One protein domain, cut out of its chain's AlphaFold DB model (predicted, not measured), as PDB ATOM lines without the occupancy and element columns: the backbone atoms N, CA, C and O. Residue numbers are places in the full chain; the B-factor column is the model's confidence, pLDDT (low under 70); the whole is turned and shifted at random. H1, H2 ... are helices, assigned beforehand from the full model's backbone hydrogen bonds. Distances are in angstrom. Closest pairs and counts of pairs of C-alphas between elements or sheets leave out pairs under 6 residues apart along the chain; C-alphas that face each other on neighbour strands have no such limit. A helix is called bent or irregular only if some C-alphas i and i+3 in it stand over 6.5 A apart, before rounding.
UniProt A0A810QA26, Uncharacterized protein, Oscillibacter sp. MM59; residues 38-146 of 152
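Overview. This is residues 38 to 146 of the 152 residues of an uncharacterized protein of Oscillibacter sp. MM59 (UniProt A0A810QA26). Three helices follow one another in a loose zigzag, each folding back from the one before: H1 and H2 open as a narrow V from their tight turn, H2 and H3 fold back on each other near theirs, and H3 runs on as a long free arm. Residues 116 to 146 of H3 stick out at one end and residues 38 to 47 of H1 at the open end of the V, and H1 and H3 stay apart. The printed part has 109 residues, with three named helices in the order H1, H2, H3 and no named strand; the class is all helix. It is only just extended, close to loose, with a radius of gyration of the C-alphas of 19.8 A, and spans 72 by 29 by 24 A, the length being made by H3.

Arrangement. H1, residues 38 to 61, touches H2, residues 65 to 92, and the two form a helical hairpin. The closest C-alphas are those of Val 59 and Ala 68, 4.2 A apart. H1 touches H2 with residues 52 to 60 alone, and H2 touches H1 with residues 67 to 78 alone. They run opposite ways at a steep tilt of 38 degrees, only just steeper than shallow. H2 has a kink of 43 degrees near residue 85 and is irregular, with C-alphas 86 and 89 lying 7.2 A apart. H2 touches H3, residues 100 to 146, in a second helical hairpin; the closest C-alphas are those of Pro 90 and Asp 103, 5.5 A apart. H2 touches H3 with residues 85 to 91 alone, and H3 touches H2 with residues 100 to 111 alone. They run opposite ways at a shallow tilt of 21 degrees. H1 and H3 are apart. Every O i to N i+4 pair is within hydrogen-bond range in H1 and H3, and 21 of 24 are in H2.

Along the chain. H1 begins with C-alpha 38 at (-4.141, -33.597, 15.044) and is 34.1 A long from first to last C-alpha. H2 begins with C-alpha 65 at (-8.182, 4.608, 10.752) and is 37.9 A long. H3 is the longest helix, with 47 residues and 67.7 A, and ends with C-alpha 146 at (-38.556, 17.313, 11.553).

Size, cuts and confidence. The two C-alphas farthest apart are those of Asn 97 and Lys 146, 72.0 A. Without the stretches that stand free, the body of 68 residues spans 54 by 17 by 17 A. The link from H1 to H2 has 3 residues and is tight; the link from H2 to H3 has 7 and is short. The printed part has no cut. The mean pLDDT of the printed part is 89.3, and no printed residue is under 70.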
ATOM      1  N   ARG A  38      -5.279 -34.482  15.354       94.62
ATOM      2  CA  ARG A  38      -4.141 -33.597  15.044       94.62
ATOM      3  C   ARG A  38      -4.299 -32.919  13.685       94.62
ATOM      4  O   ARG A  38      -4.027 -31.722  13.563       94.62
ATOM      5  N   GLN A  39      -4.762 -33.650  12.672       95.25
ATOM      6  CA  GLN A  39      -5.024 -33.081  11.351       95.25
ATOM      7  C   GLN A  39      -6.167 -32.058  11.393       95.25
ATOM      8  O   GLN A  39      -6.029 -30.961  10.846       95.25
ATOM      9  N   ALA A  40      -7.270 -32.383  12.072       94.12
ATOM     10  CA  ALA A  40      -8.407 -31.483  12.234       94.12
ATOM     11  C   ALA A  40      -8.003 -30.185  12.951       94.12
ATOM     12  O   ALA A  40      -8.307 -29.097  12.457       94.12
ATOM     13  N   LEU A  41      -7.249 -30.291  14.049       93.06
ATOM     14  CA  LEU A  41      -6.714 -29.146  14.785       93.06
ATOM     15  C   LEU A  41      -5.791 -28.293  13.905       93.06
ATOM     16  O   LEU A  41      -5.942 -27.075  13.847       93.06
ATOM     17  N   THR A  42      -4.879 -28.926  13.161       94.25
ATOM     18  CA  THR A  42      -3.962 -28.221  12.250       94.25
ATOM     19  C   THR A  42      -4.717 -27.420  11.190       94.25
ATOM     20  O   THR A  42      -4.332 -26.288  10.891       94.25
ATOM     21  N   SER A  43      -5.801 -27.983  10.645       93.50
ATOM     22  CA  SER A  43      -6.658 -27.300   9.670       93.50
ATOM     23  C   SER A  43      -7.305 -26.051  10.269       93.50
ATOM     24  O   SER A  43      -7.207 -24.985   9.670       93.50
ATOM     25  N   VAL A  44      -7.918 -26.160  11.451       92.56
ATOM     26  CA  VAL A  44      -8.587 -25.023  12.107       92.56
ATOM     27  C   VAL A  44      -7.576 -23.936  12.478       92.56
ATOM     28  O   VAL A  44      -7.794 -22.765  12.183       92.56
ATOM     29  N   LEU A  45      -6.415 -24.312  13.024       91.12
ATOM     30  CA  LEU A  45      -5.347 -23.357  13.336       91.12
ATOM     31  C   LEU A  45      -4.810 -22.646  12.087       91.12
ATOM     32  O   LEU A  45      -4.407 -21.485  12.162       91.12
ATOM     33  N   ALA A  46      -4.796 -23.308  10.927       93.06
ATOM     34  CA  ALA A  46      -4.430 -22.654   9.676       93.06
ATOM     35  C   ALA A  46      -5.438 -21.566   9.282       93.06
ATOM     36  O   ALA A  46      -5.020 -20.506   8.818       93.06
ATOM     37  N   ASP A  47      -6.730 -21.792   9.509       92.19
ATOM     38  CA  ASP A  47      -7.769 -20.797   9.244       92.19
ATOM     39  C   ASP A  47      -7.702 -19.634  10.247       92.19
ATOM     40  O   ASP A  47      -7.714 -18.475   9.827       92.19
ATOM     41  N   CYS A  48      -7.458 -19.905  11.536       90.56
ATOM     42  CA  CYS A  48      -7.185 -18.856  12.528       90.56
ATOM     43  C   CYS A  48      -5.995 -17.973  12.115       90.56
ATOM     44  O   CYS A  48      -6.083 -16.745  12.170       90.56
ATOM     45  N   ARG A  49      -4.902 -18.577  11.624       92.06
ATOM     46  CA  ARG A  49      -3.734 -17.828  11.129       92.06
ATOM     47  C   ARG A  49      -4.065 -16.943   9.929       92.06
ATOM     48  O   ARG A  49      -3.564 -15.821   9.862       92.06
ATOM     49  N   LYS A  50      -4.904 -17.405   8.994       94.50
ATOM     50  CA  LYS A  50      -5.362 -16.570   7.867       94.50
ATOM     51  C   LYS A  50      -6.139 -15.354   8.371       94.50
ATOM     52  O   LYS A  50      -5.901 -14.247   7.885       94.50
ATOM     53  N   THR A  51      -7.006 -15.533   9.369       92.44
ATOM     54  CA  THR A  51      -7.732 -14.425  10.008       92.44
ATOM     55  C   THR A  51      -6.768 -13.421  10.637       92.44
ATOM     56  O   THR A  51      -6.847 -12.234  10.319       92.44
ATOM     57  N   SER A  52      -5.786 -13.871  11.427       93.75
ATOM     58  CA  SER A  52      -4.768 -12.979  12.010       93.75
ATOM     59  C   SER A  52      -3.968 -12.217  10.950       93.75
ATOM     60  O   SER A  52      -3.697 -11.028  11.114       93.75
ATOM     61  N   GLN A  53      -3.611 -12.866   9.838       94.56
ATOM     62  CA  GLN A  53      -2.914 -12.215   8.722       94.56
ATOM     63  C   GLN A  53      -3.782 -11.149   8.044       94.56
ATOM     64  O   GLN A  53      -3.277 -10.080   7.697       94.56
ATOM     65  N   SER A  54      -5.079 -11.416   7.876       94.12
ATOM     66  CA  SER A  54      -6.038 -10.442   7.345       94.12
ATOM     67  C   SER A  54      -6.154  -9.220   8.260       94.12
ATOM     68  O   SER A  54      -6.046  -8.089   7.790       94.12
ATOM     69  N   LEU A  55      -6.264  -9.432   9.578       94.75
ATOM     70  CA  LEU A  55      -6.289  -8.351  10.571       94.75
ATOM     71  C   LEU A  55      -4.999  -7.527  10.547       94.75
ATOM     72  O   LEU A  55      -5.054  -6.300  10.485       94.75
ATOM     73  N   ALA A  56      -3.837  -8.183  10.509       95.56
ATOM     74  CA  ALA A  56      -2.546  -7.504  10.413       95.56
ATOM     75  C   ALA A  56      -2.431  -6.652   9.139       95.56
ATOM     76  O   ALA A  56      -1.913  -5.534   9.183       95.56
ATOM     77  N   ARG A  57      -2.957  -7.146   8.009       94.81
ATOM     78  CA  ARG A  57      -3.031  -6.368   6.768       94.81
ATOM     79  C   ARG A  57      -3.955  -5.162   6.924       94.81
ATOM     80  O   ARG A  57      -3.556  -4.066   6.551       94.81
ATOM     81  N   SER A  58      -5.136  -5.331   7.517       93.12
ATOM     82  CA  SER A  58      -6.070  -4.226   7.777       93.12
ATOM     83  C   SER A  58      -5.464  -3.135   8.662       93.12
ATOM     84  O   SER A  58      -5.693  -1.957   8.407       93.12
ATOM     85  N   VAL A  59      -4.649  -3.505   9.655       94.81
ATOM     86  CA  VAL A  59      -3.913  -2.547  10.498       94.81
ATOM     87  C   VAL A  59      -2.866  -1.779   9.689       94.81
ATOM     88  O   VAL A  59      -2.747  -0.565   9.832       94.81
ATOM     89  N   LYS A  60      -2.101  -2.472   8.838       93.31
ATOM     90  CA  LYS A  60      -0.961  -1.886   8.116       93.31
ATOM     91  C   LYS A  60      -1.363  -1.090   6.870       93.31
ATOM     92  O   LYS A  60      -0.734  -0.088   6.550       93.31
ATOM     93  N   GLU A  61      -2.359  -1.577   6.140       92.50
ATOM     94  CA  GLU A  61      -2.698  -1.138   4.778       92.50
ATOM     95  C   GLU A  61      -4.121  -0.561   4.685       92.50
ATOM     96  O   GLU A  61      -4.551  -0.110   3.619       92.50
ATOM     97  N   GLY A  62      -4.880  -0.579   5.785       84.31
ATOM     98  CA  GLY A  62      -6.260  -0.112   5.826       84.31
ATOM     99  C   GLY A  62      -6.390   1.382   5.534       84.31
ATOM    100  O   GLY A  62      -5.714   2.218   6.127       84.31
ATOM    101  N   ARG A  63      -7.327   1.739   4.648       85.44
ATOM    102  CA  ARG A  63      -7.620   3.144   4.298       85.44
ATOM    103  C   ARG A  63      -8.410   3.897   5.374       85.44
ATOM    104  O   ARG A  63      -8.472   5.120   5.332       85.44
ATOM    105  N   SER A  64      -9.046   3.178   6.300       93.25
ATOM    106  CA  SER A  64      -9.851   3.754   7.381       93.25
ATOM    107  C   SER A  64      -9.133   3.581   8.721       93.25
ATOM    108  O   SER A  64      -8.963   2.436   9.153       93.25
ATOM    109  N   PRO A  65      -8.775   4.678   9.416       92.31
ATOM    110  CA  PRO A  65      -8.182   4.608  10.752       92.31
ATOM    111  C   PRO A  65      -9.061   3.855  11.758       92.31
ATOM    112  O   PRO A  65      -8.547   3.123  12.596       92.31
ATOM    113  N   ALA A  66     -10.389   3.970  11.636       91.75
ATOM    114  CA  ALA A  66     -11.327   3.255  12.500       91.75
ATOM    115  C   ALA A  66     -11.269   1.734  12.279       91.75
ATOM    116  O   ALA A  66     -11.247   0.968  13.239       91.75
ATOM    117  N   VAL A  67     -11.188   1.285  11.020       91.50
ATOM    118  CA  VAL A  67     -11.057  -0.147  10.698       91.50
ATOM    119  C   VAL A  67      -9.706  -0.689  11.163       91.50
ATOM    120  O   VAL A  67      -9.654  -1.798  11.694       91.50
ATOM    121  N   ALA A  68      -8.631   0.090  11.008       94.19
ATOM    122  CA  ALA A  68      -7.308  -0.279  11.501       94.19
ATOM    123  C   ALA A  68      -7.297  -0.422  13.031       94.19
ATOM    124  O   ALA A  68      -6.803  -1.424  13.538       94.19
ATOM    125  N   ALA A  69      -7.910   0.515  13.761       95.31
ATOM    126  CA  ALA A  69      -8.022   0.446  15.217       95.31
ATOM    127  C   ALA A  69      -8.809  -0.792  15.681       95.31
ATOM    128  O   ALA A  69      -8.322  -1.549  16.521       95.31
ATOM    129  N   LEU A  70      -9.983  -1.052  15.092       94.25
ATOM    130  CA  LEU A  70     -10.793  -2.235  15.417       94.25
ATOM    131  C   LEU A  70     -10.059  -3.545  15.094       94.25
ATOM    132  O   LEU A  70     -10.082  -4.482  15.891       94.25
ATOM    133  N   SER A  71      -9.363  -3.596  13.953       95.44
ATOM    134  CA  SER A  71      -8.558  -4.760  13.561       95.44
ATOM    135  C   SER A  71      -7.361  -4.969  14.493       95.44
ATOM    136  O   SER A  71      -6.994  -6.110  14.767       95.44
ATOM    137  N   GLY A  72      -6.772  -3.882  15.001       96.31
ATOM    138  CA  GLY A  72      -5.681  -3.906  15.973       96.31
ATOM    139  C   GLY A  72      -6.103  -4.557  17.285       96.31
ATOM    140  O   GLY A  72      -5.467  -5.513  17.712       96.31
ATOM    141  N   VAL A  73      -7.238  -4.133  17.851       95.88
ATOM    142  CA  VAL A  73      -7.785  -4.719  19.089       95.88
ATOM    143  C   VAL A  73      -8.007  -6.227  18.944       95.88
ATOM    144  O   VAL A  73      -7.628  -7.000  19.822       95.88
ATOM    145  N   GLN A  74      -8.588  -6.666  17.823       94.62
ATOM    146  CA  GLN A  74      -8.805  -8.093  17.570       94.62
ATOM    147  C   GLN A  74      -7.487  -8.863  17.420       94.62
ATOM    148  O   GLN A  74      -7.357  -9.969  17.942       94.62
ATOM    149  N   LEU A  75      -6.500  -8.288  16.729       95.31
ATOM    150  CA  LEU A  75      -5.193  -8.912  16.553       95.31
ATOM    151  C   LEU A  75      -4.437  -9.046  17.882       95.31
ATOM    152  O   LEU A  75      -3.824 -10.086  18.128       95.31
ATOM    153  N   ASP A  76      -4.488  -8.020  18.728       95.88
ATOM    154  CA  ASP A  76      -3.838  -8.020  20.039       95.88
ATOM    155  C   ASP A  76      -4.482  -9.048  20.972       95.88
ATOM    156  O   ASP A  76      -3.766  -9.813  21.619       95.88
ATOM    157  N   TYR A  77      -5.816  -9.150  20.960       92.75
ATOM    158  CA  TYR A  77      -6.536 -10.218  21.658       92.75
ATOM    159  C   TYR A  77      -6.051 -11.605  21.219       92.75
ATOM    160  O   TYR A  77      -5.679 -12.419  22.063       92.75
ATOM    161  N   MET A  78      -5.997 -11.873  19.907       90.81
ATOM    162  CA  MET A  78      -5.572 -13.182  19.397       90.81
ATOM    163  C   MET A  78      -4.151 -13.547  19.843       90.81
ATOM    164  O   MET A  78      -3.921 -14.677  20.265       90.81
ATOM    165  N   LYS A  79      -3.212 -12.594  19.784       90.69
ATOM    166  CA  LYS A  79      -1.821 -12.815  20.214       90.69
ATOM    167  C   LYS A  79      -1.719 -13.063  21.714       90.69
ATOM    168  O   LYS A  79      -1.057 -14.008  22.126       90.69
ATOM    169  N   ARG A  80      -2.392 -12.240  22.524       91.69
ATOM    170  CA  ARG A  80      -2.349 -12.377  23.983       91.69
ATOM    171  C   ARG A  80      -2.949 -13.704  24.433       91.69
ATOM    172  O   ARG A  80      -2.398 -14.336  25.327       91.69
ATOM    173  N   MET A  81      -4.036 -14.141  23.796       88.12
ATOM    174  CA  MET A  81      -4.608 -15.459  24.064       88.12
ATOM    175  C   MET A  81      -3.649 -16.581  23.670       88.12
ATOM    176  O   MET A  81      -3.465 -17.502  24.453       88.12
ATOM    177  N   GLU A  82      -2.995 -16.506  22.507       84.31
ATOM    178  CA  GLU A  82      -1.999 -17.512  22.110       84.31
ATOM    179  C   GLU A  82      -0.860 -17.640  23.138       84.31
ATOM    180  O   GLU A  82      -0.496 -18.756  23.514       84.31
ATOM    181  N   GLU A  83      -0.339 -16.517  23.637       86.44
ATOM    182  CA  GLU A  83       0.697 -16.489  24.680       86.44
ATOM    183  C   GLU A  83       0.217 -17.090  26.003       86.44
ATOM    184  O   GLU A  83       0.890 -17.967  26.550       86.44
ATOM    185  N   LEU A  84      -0.955 -16.655  26.479       85.56
ATOM    186  CA  LEU A  84      -1.559 -17.142  27.720       85.56
ATOM    187  C   LEU A  84      -1.722 -18.669  27.680       85.56
ATOM    188  O   LEU A  84      -1.450 -19.353  28.659       85.56
ATOM    189  N   LEU A  85      -2.117 -19.216  26.530       78.62
ATOM    190  CA  LEU A  85      -2.413 -20.638  26.369       78.62
ATOM    191  C   LEU A  85      -1.197 -21.529  26.229       78.62
ATOM    192  O   LEU A  85      -1.191 -22.649  26.733       78.62
ATOM    193  N   GLN A  86      -0.197 -21.070  25.483       74.50
ATOM    194  CA  GLN A  86       0.985 -21.880  25.215       74.50
ATOM    195  C   GLN A  86       1.972 -21.866  26.381       74.50
ATOM    196  O   GLN A  86       2.816 -22.757  26.443       74.50
ATOM    197  N   LYS A  87       1.907 -20.854  27.255       77.31
ATOM    198  CA  LYS A  87       2.944 -20.601  28.263       77.31
ATOM    199  C   LYS A  87       2.379 -20.490  29.675       77.31
ATOM    200  O   LYS A  87       2.744 -21.285  30.522       77.31
ATOM    201  N   GLU A  88       1.480 -19.539  29.910       82.31
ATOM    202  CA  GLU A  88       1.089 -19.138  31.273       82.31
ATOM    203  C   GLU A  88       0.116 -20.147  31.924       82.31
ATOM    204  O   GLU A  88       0.349 -20.616  33.034       82.31
ATOM    205  N   LEU A  89      -0.934 -20.569  31.211       81.44
ATOM    206  CA  LEU A  89      -1.973 -21.473  31.734       81.44
ATOM    207  C   LEU A  89      -1.454 -22.850  32.193       81.44
ATOM    208  O   LEU A  89      -1.854 -23.293  33.268       81.44
ATOM    209  N   PRO A  90      -0.597 -23.555  31.427       77.69
ATOM    210  CA  PRO A  90      -0.041 -24.830  31.879       77.69
ATOM    211  C   PRO A  90       0.845 -24.696  33.126       77.69
ATOM    212  O   PRO A  90       0.832 -25.587  33.970       77.69
ATOM    213  N   GLU A  91       1.592 -23.593  33.255       77.94
ATOM    214  CA  GLU A  91       2.429 -23.321  34.431       77.94
ATOM    215  C   GLU A  91       1.570 -23.070  35.681       77.94
ATOM    216  O   GLU A  91       1.860 -23.611  36.749       77.94
ATOM    217  N   ASP A  92       0.477 -22.315  35.537       80.31
ATOM    218  CA  ASP A  92      -0.436 -21.977  36.637       80.31
ATOM    219  C   ASP A  92      -1.264 -23.174  37.138       80.31
ATOM    220  O   ASP A  92      -1.641 -23.224  38.312       80.31
ATOM    221  N   LEU A  93      -1.555 -24.143  36.265       80.44
ATOM    222  CA  LEU A  93      -2.345 -25.337  36.592       80.44
ATOM    223  C   LEU A  93      -1.512 -26.475  37.205       80.44
ATOM    224  O   LEU A  93      -2.076 -27.490  37.618       80.44
ATOM    225  N   HIS A  94      -0.190 -26.309  37.314       80.31
ATOM    226  CA  HIS A  94       0.697 -27.366  37.785       80.31
ATOM    227  C   HIS A  94       0.401 -27.799  39.233       80.31
ATOM    228  O   HIS A  94       0.586 -27.057  40.204       80.31
ATOM    229  N   GLY A  95      -0.019 -29.057  39.393       80.31
ATOM    230  CA  GLY A  95      -0.303 -29.680  40.685       80.31
ATOM    231  C   GLY A  95       0.839 -30.563  41.202       80.31
ATOM    232  O   GLY A  95       1.554 -31.197  40.433       80.31
ATOM    233  N   LYS A  96       0.957 -30.724  42.533       73.00
ATOM    234  CA  LYS A  96       2.010 -31.541  43.196       73.00
ATOM    235  C   LYS A  96       2.121 -33.005  42.721       73.00
ATOM    236  O   LYS A  96       3.113 -33.650  43.037       73.00
ATOM    237  N   ASN A  97       1.121 -33.522  42.005       79.31
ATOM    238  CA  ASN A  97       1.077 -34.884  41.462       79.31
ATOM    239  C   ASN A  97       0.704 -34.919  39.967       79.31
ATOM    240  O   ASN A  97       0.321 -35.973  39.459       79.31
ATOM    241  N   HIS A  98       0.746 -33.780  39.274       82.19
ATOM    242  CA  HIS A  98       0.433 -33.725  37.853       82.19
ATOM    243  C   HIS A  98       1.673 -34.044  37.024       82.19
ATOM    244  O   HIS A  98       2.805 -33.722  37.388       82.19
ATOM    245  N   THR A  99       1.452 -34.718  35.899       85.00
ATOM    246  CA  THR A  99       2.440 -34.747  34.822       85.00
ATOM    247  C   THR A  99       2.169 -33.567  33.899       85.00
ATOM    248  O   THR A  99       1.021 -33.144  33.778       85.00
ATOM    249  N   GLU A 100       3.183 -33.107  33.165       82.94
ATOM    250  CA  GLU A 100       3.015 -32.050  32.153       82.94
ATOM    251  C   GLU A 100       1.873 -32.366  31.169       82.94
ATOM    252  O   GLU A 100       1.140 -31.485  30.734       82.94
ATOM    253  N   ALA A 101       1.667 -33.647  30.843       84.12
ATOM    254  CA  ALA A 101       0.580 -34.076  29.969       84.12
ATOM    255  C   ALA A 101      -0.818 -33.851  30.577       84.12
ATOM    256  O   ALA A 101      -1.754 -33.553  29.834       84.12
ATOM    257  N   ILE A 102      -0.964 -34.002  31.898       84.81
ATOM    258  CA  ILE A 102      -2.215 -33.716  32.616       84.81
ATOM    259  C   ILE A 102      -2.447 -32.205  32.647       84.81
ATOM    260  O   ILE A 102      -3.528 -31.772  32.255       84.81
ATOM    261  N   ASP A 103      -1.422 -31.422  32.991       84.12
ATOM    262  CA  ASP A 103      -1.507 -29.955  33.035       84.12
ATOM    263  C   ASP A 103      -1.897 -29.375  31.666       84.12
ATOM    264  O   ASP A 103      -2.806 -28.553  31.554       84.12
ATOM    265  N   HIS A 104      -1.286 -29.868  30.583       83.44
ATOM    266  CA  HIS A 104      -1.630 -29.445  29.224       83.44
ATOM    267  C   HIS A 104      -3.041 -29.864  28.793       83.44
ATOM    268  O   HIS A 104      -3.702 -29.117  28.067       83.44
ATOM    269  N   ALA A 105      -3.509 -31.047  29.201       86.38
ATOM    270  CA  ALA A 105      -4.865 -31.491  28.890       86.38
ATOM    271  C   ALA A 105      -5.915 -30.647  29.630       86.38
ATOM    272  O   ALA A 105      -6.921 -30.263  29.029       86.38
ATOM    273  N   GLU A 106      -5.661 -30.321  30.898       87.44
ATOM    274  CA  GLU A 106      -6.517 -29.461  31.715       87.44
ATOM    275  C   GLU A 106      -6.541 -28.024  31.179       87.44
ATOM    276  O   GLU A 106      -7.621 -27.483  30.935       87.44
ATOM    277  N   ALA A 107      -5.374 -27.450  30.862       87.75
ATOM    278  CA  ALA A 107      -5.264 -26.133  30.232       87.75
ATOM    279  C   ALA A 107      -6.041 -26.058  28.907       87.75
ATOM    280  O   ALA A 107      -6.759 -25.089  28.648       87.75
ATOM    281  N   ALA A 108      -5.935 -27.094  28.068       87.81
ATOM    282  CA  ALA A 108      -6.648 -27.158  26.797       87.81
ATOM    283  C   ALA A 108      -8.171 -27.258  26.981       87.81
ATOM    284  O   ALA A 108      -8.917 -26.622  26.231       87.81
ATOM    285  N   ALA A 109      -8.639 -28.030  27.965       90.44
ATOM    286  CA  ALA A 109     -10.062 -28.152  28.279       90.44
ATOM    287  C   ALA A 109     -10.636 -26.834  28.819       90.44
ATOM    288  O   ALA A 109     -11.645 -26.355  28.300       90.44
ATOM    289  N   LEU A 110      -9.949 -26.216  29.786       90.75
ATOM    290  CA  LEU A 110     -10.333 -24.928  30.362       90.75
ATOM    291  C   LEU A 110     -10.389 -23.835  29.292       90.75
ATOM    292  O   LEU A 110     -11.324 -23.034  29.252       90.75
ATOM    293  N   TYR A 111      -9.420 -23.823  28.377       88.81
ATOM    294  CA  TYR A 111      -9.451 -22.880  27.270       88.81
ATOM    295  C   TYR A 111     -10.617 -23.116  26.316       88.81
ATOM    296  O   TYR A 111     -11.236 -22.153  25.866       88.81
ATOM    297  N   ALA A 112     -10.918 -24.372  25.983       91.50
ATOM    298  CA  ALA A 112     -12.043 -24.675  25.110       91.50
ATOM    299  C   ALA A 112     -13.361 -24.145  25.701       91.50
ATOM    300  O   ALA A 112     -14.151 -23.552  24.967       91.50
ATOM    301  N   GLU A 113     -13.567 -24.295  27.012       93.56
ATOM    302  CA  GLU A 113     -14.713 -23.728  27.737       93.56
ATOM    303  C   GLU A 113     -14.708 -22.194  27.686       93.56
ATOM    304  O   GLU A 113     -15.660 -21.590  27.183       93.56
ATOM    305  N   TYR A 114     -13.592 -21.565  28.075       92.12
ATOM    306  CA  TYR A 114     -13.429 -20.111  28.013       92.12
ATOM    307  C   TYR A 114     -13.719 -19.548  26.614       92.12
ATOM    308  O   TYR A 114     -14.410 -18.540  26.474       92.12
ATOM    309  N   ALA A 115     -13.210 -20.185  25.556       91.94
ATOM    310  CA  ALA A 115     -13.398 -19.733  24.183       91.94
ATOM    311  C   ALA A 115     -14.874 -19.794  23.749       91.94
ATOM    312  O   ALA A 115     -15.337 -18.901  23.033       91.94
ATOM    313  N   MET A 116     -15.629 -20.804  24.195       94.50
ATOM    314  CA  MET A 116     -17.070 -20.902  23.934       94.50
ATOM    315  C   MET A 116     -17.866 -19.843  24.708       94.50
ATOM    316  O   MET A 116     -18.767 -19.208  24.142       94.50
ATOM    317  N   ASP A 117     -17.502 -19.585  25.962       95.56
ATOM    318  CA  ASP A 117     -18.092 -18.509  26.761       95.56
ATOM    319  C   ASP A 117     -17.793 -17.133  26.159       95.56
ATOM    320  O   ASP A 117     -18.685 -16.287  26.042       95.56
ATOM    321  N   PHE A 118     -16.564 -16.922  25.690       93.12
ATOM    322  CA  PHE A 118     -16.160 -15.693  25.017       93.12
ATOM    323  C   PHE A 118     -16.890 -15.498  23.684       93.12
ATOM    324  O   PHE A 118     -17.310 -14.380  23.375       93.12
ATOM    325  N   ALA A 119     -17.107 -16.561  22.904       94.44
ATOM    326  CA  ALA A 119     -17.931 -16.493  21.696       94.44
ATOM    327  C   ALA A 119     -19.372 -16.075  22.036       94.44
ATOM    328  O   ALA A 119     -19.926 -15.172  21.404       94.44
ATOM    329  N   THR A 120     -19.945 -16.646  23.098       96.00
ATOM    330  CA  THR A 120     -21.279 -16.275  23.598       96.00
ATOM    331  C   THR A 120     -21.331 -14.810  24.047       96.00
ATOM    332  O   THR A 120     -22.275 -14.083  23.720       96.00
ATOM    333  N   LEU A 121     -20.307 -14.337  24.763       95.31
ATOM    334  CA  LEU A 121     -20.167 -12.933  25.154       95.31
ATOM    335  C   LEU A 121     -20.057 -12.015  23.927       95.31
ATOM    336  O   LEU A 121     -20.744 -10.994  23.864       95.31
ATOM    337  N   SER A 122     -19.251 -12.397  22.940       94.75
ATOM    338  CA  SER A 122     -19.043 -11.636  21.703       94.75
ATOM    339  C   SER A 122     -20.340 -11.483  20.908       94.75
ATOM    340  O   SER A 122     -20.623 -10.398  20.405       94.75
ATOM    341  N   MET A 123     -21.188 -12.518  20.859       96.19
ATOM    342  CA  MET A 123     -22.522 -12.421  20.250       96.19
ATOM    343  C   MET A 123     -23.412 -11.397  20.971       96.19
ATOM    344  O   MET A 123     -24.106 -10.615  20.319       96.19
ATOM    345  N   ARG A 124     -23.370 -11.345  22.310       96.31
ATOM    346  CA  ARG A 124     -24.116 -10.337  23.091       96.31
ATOM    347  C   ARG A 124     -23.599  -8.923  22.834       96.31
ATOM    348  O   ARG A 124     -24.399  -8.002  22.682       96.31
ATOM    349  N   GLN A 125     -22.282  -8.749  22.750       95.69
ATOM    350  CA  GLN A 125     -21.673  -7.462  22.408       95.69
ATOM    351  C   GLN A 125     -22.031  -7.025  20.982       95.69
ATOM    352  O   GLN A 125     -22.371  -5.862  20.771       95.69
ATOM    353  N   ALA A 126     -22.030  -7.952  20.021       95.38
ATOM    354  CA  ALA A 126     -22.457  -7.685  18.650       95.38
ATOM    355  C   ALA A 126     -23.927  -7.238  18.588       95.38
ATOM    356  O   ALA A 126     -24.237  -6.268  17.898       95.38
ATOM    357  N   LEU A 127     -24.817  -7.881  19.354       95.62
ATOM    358  CA  LEU A 127     -26.217  -7.462  19.468       95.62
ATOM    359  C   LEU A 127     -26.339  -6.044  20.041       95.62
ATOM    360  O   LEU A 127     -27.045  -5.218  19.467       95.62
ATOM    361  N   ALA A 128     -25.632  -5.743  21.132       97.00
ATOM    362  CA  ALA A 128     -25.641  -4.408  21.727       97.00
ATOM    363  C   ALA A 128     -25.156  -3.336  20.730       97.00
ATOM    364  O   ALA A 128     -25.799  -2.299  20.578       97.00
ATOM    365  N   ALA A 129     -24.070  -3.611  20.002       94.81
ATOM    366  CA  ALA A 129     -23.538  -2.707  18.984       94.81
ATOM    367  C   ALA A 129     -24.504  -2.516  17.803       94.81
ATOM    368  O   ALA A 129     -24.696  -1.391  17.341       94.81
ATOM    369  N   ALA A 130     -25.146  -3.591  17.334       94.44
ATOM    370  CA  ALA A 130     -26.134  -3.523  16.262       94.44
ATOM    371  C   ALA A 130     -27.359  -2.694  16.674       94.44
ATOM    372  O   ALA A 130     -27.793  -1.828  15.917       94.44
ATOM    373  N   LEU A 131     -27.881  -2.899  17.889       94.56
ATOM    374  CA  LEU A 131     -28.994  -2.110  18.425       94.56
ATOM    375  C   LEU A 131     -28.622  -0.632  18.574       94.56
ATOM    376  O   LEU A 131     -29.403   0.226  18.172       94.56
ATOM    377  N   ALA A 132     -27.423  -0.327  19.079       94.56
ATOM    378  CA  ALA A 132     -26.935   1.047  19.168       94.56
ATOM    379  C   ALA A 132     -26.845   1.711  17.782       94.56
ATOM    380  O   ALA A 132     -27.279   2.848  17.610       94.56
ATOM    381  N   ALA A 133     -26.342   0.993  16.773       92.19
ATOM    382  CA  ALA A 133     -26.264   1.499  15.405       92.19
ATOM    383  C   ALA A 133     -27.653   1.744  14.785       92.19
ATOM    384  O   ALA A 133     -27.855   2.758  14.117       92.19
ATOM    385  N   LEU A 134     -28.613   0.841  15.017       91.25
ATOM    386  CA  LEU A 134     -29.994   0.994  14.546       91.25
ATOM    387  C   LEU A 134     -30.709   2.161  15.235       91.25
ATOM    388  O   LEU A 134     -31.390   2.925  14.556       91.25
ATOM    389  N   LEU A 135     -30.512   2.335  16.546       92.00
ATOM    390  CA  LEU A 135     -31.050   3.470  17.295       92.00
ATOM    391  C   LEU A 135     -30.537   4.794  16.722       92.00
ATOM    392  O   LEU A 135     -31.333   5.659  16.372       92.00
ATOM    393  N   GLN A 136     -29.220   4.914  16.527       90.12
ATOM    394  CA  GLN A 136     -28.624   6.107  15.921       90.12
ATOM    395  C   GLN A 136     -29.158   6.368  14.506       90.12
ATOM    396  O   GLN A 136     -29.369   7.516  14.119       90.12
ATOM    397  N   ALA A 137     -29.391   5.326  13.704       86.69
ATOM    398  CA  ALA A 137     -29.973   5.490  12.374       86.69
ATOM    399  C   ALA A 137     -31.415   6.021  12.429       86.69
ATOM    400  O   ALA A 137     -31.747   6.917  11.653       86.69
ATOM    401  N   ALA A 138     -32.234   5.501  13.348       88.06
ATOM    402  CA  ALA A 138     -33.616   5.931  13.544       88.06
ATOM    403  C   ALA A 138     -33.696   7.383  14.046       88.06
ATOM    404  O   ALA A 138     -34.392   8.199  13.448       88.06
ATOM    405  N   GLU A 139     -32.906   7.739  15.065       89.56
ATOM    406  CA  GLU A 139     -32.853   9.103  15.612       89.56
ATOM    407  C   GLU A 139     -32.460  10.134  14.540       89.56
ATOM    408  O   GLU A 139     -33.077  11.195  14.433       89.56
ATOM    409  N   ASN A 140     -31.486   9.798  13.685       85.06
ATOM    410  CA  ASN A 140     -31.055  10.667  12.588       85.06
ATOM    411  C   ASN A 140     -32.129  10.846  11.497       85.06
ATOM    412  O   ASN A 140     -32.210  11.911  10.874       85.06
ATOM    413  N   GLN A 141     -32.946   9.819  11.238       82.31
ATOM    414  CA  GLN A 141     -34.073   9.910  10.301       82.31
ATOM    415  C   GLN A 141     -35.152  10.850  10.844       82.31
ATOM    416  O   GLN A 141     -35.546  11.782  10.142       82.31
ATOM    417  N   GLU A 142     -35.531  10.700  12.116       80.00
ATOM    418  CA  GLU A 142     -36.514  11.578  12.762       80.00
ATOM    419  C   GLU A 142     -36.084  13.052  12.770       80.00
ATOM    420  O   GLU A 142     -36.907  13.947  12.561       80.00
ATOM    421  N   THR A 143     -34.798  13.339  13.005       77.56
ATOM    422  CA  THR A 143     -34.289  14.719  12.961       77.56
ATOM    423  C   THR A 143     -34.335  15.321  11.560       77.56
ATOM    424  O   THR A 143     -34.642  16.504  11.420       77.56
ATOM    425  N   ASN A 144     -34.074  14.524  10.520       71.50
ATOM    426  CA  ASN A 144     -34.136  14.998   9.137       71.50
ATOM    427  C   ASN A 144     -35.581  15.276   8.694       71.50
ATOM    428  O   ASN A 144     -35.825  16.274   8.019       71.50
ATOM    429  N   GLU A 145     -36.541  14.448   9.111       70.50
ATOM    430  CA  GLU A 145     -37.968  14.642   8.813       70.50
ATOM    431  C   GLU A 145     -38.552  15.876   9.525       70.50
ATOM    432  O   GLU A 145     -39.277  16.670   8.916       70.50
ATOM    433  N   LYS A 146     -38.180  16.101  10.793       70.75
ATOM    434  CA  LYS A 146     -38.556  17.313  11.553       70.75
ATOM    435  C   LYS A 146     -37.913  18.584  10.992       70.75
ATOM    436  O   LYS A 146     -38.535  19.642  11.007       70.75
TER     437      LYS A 146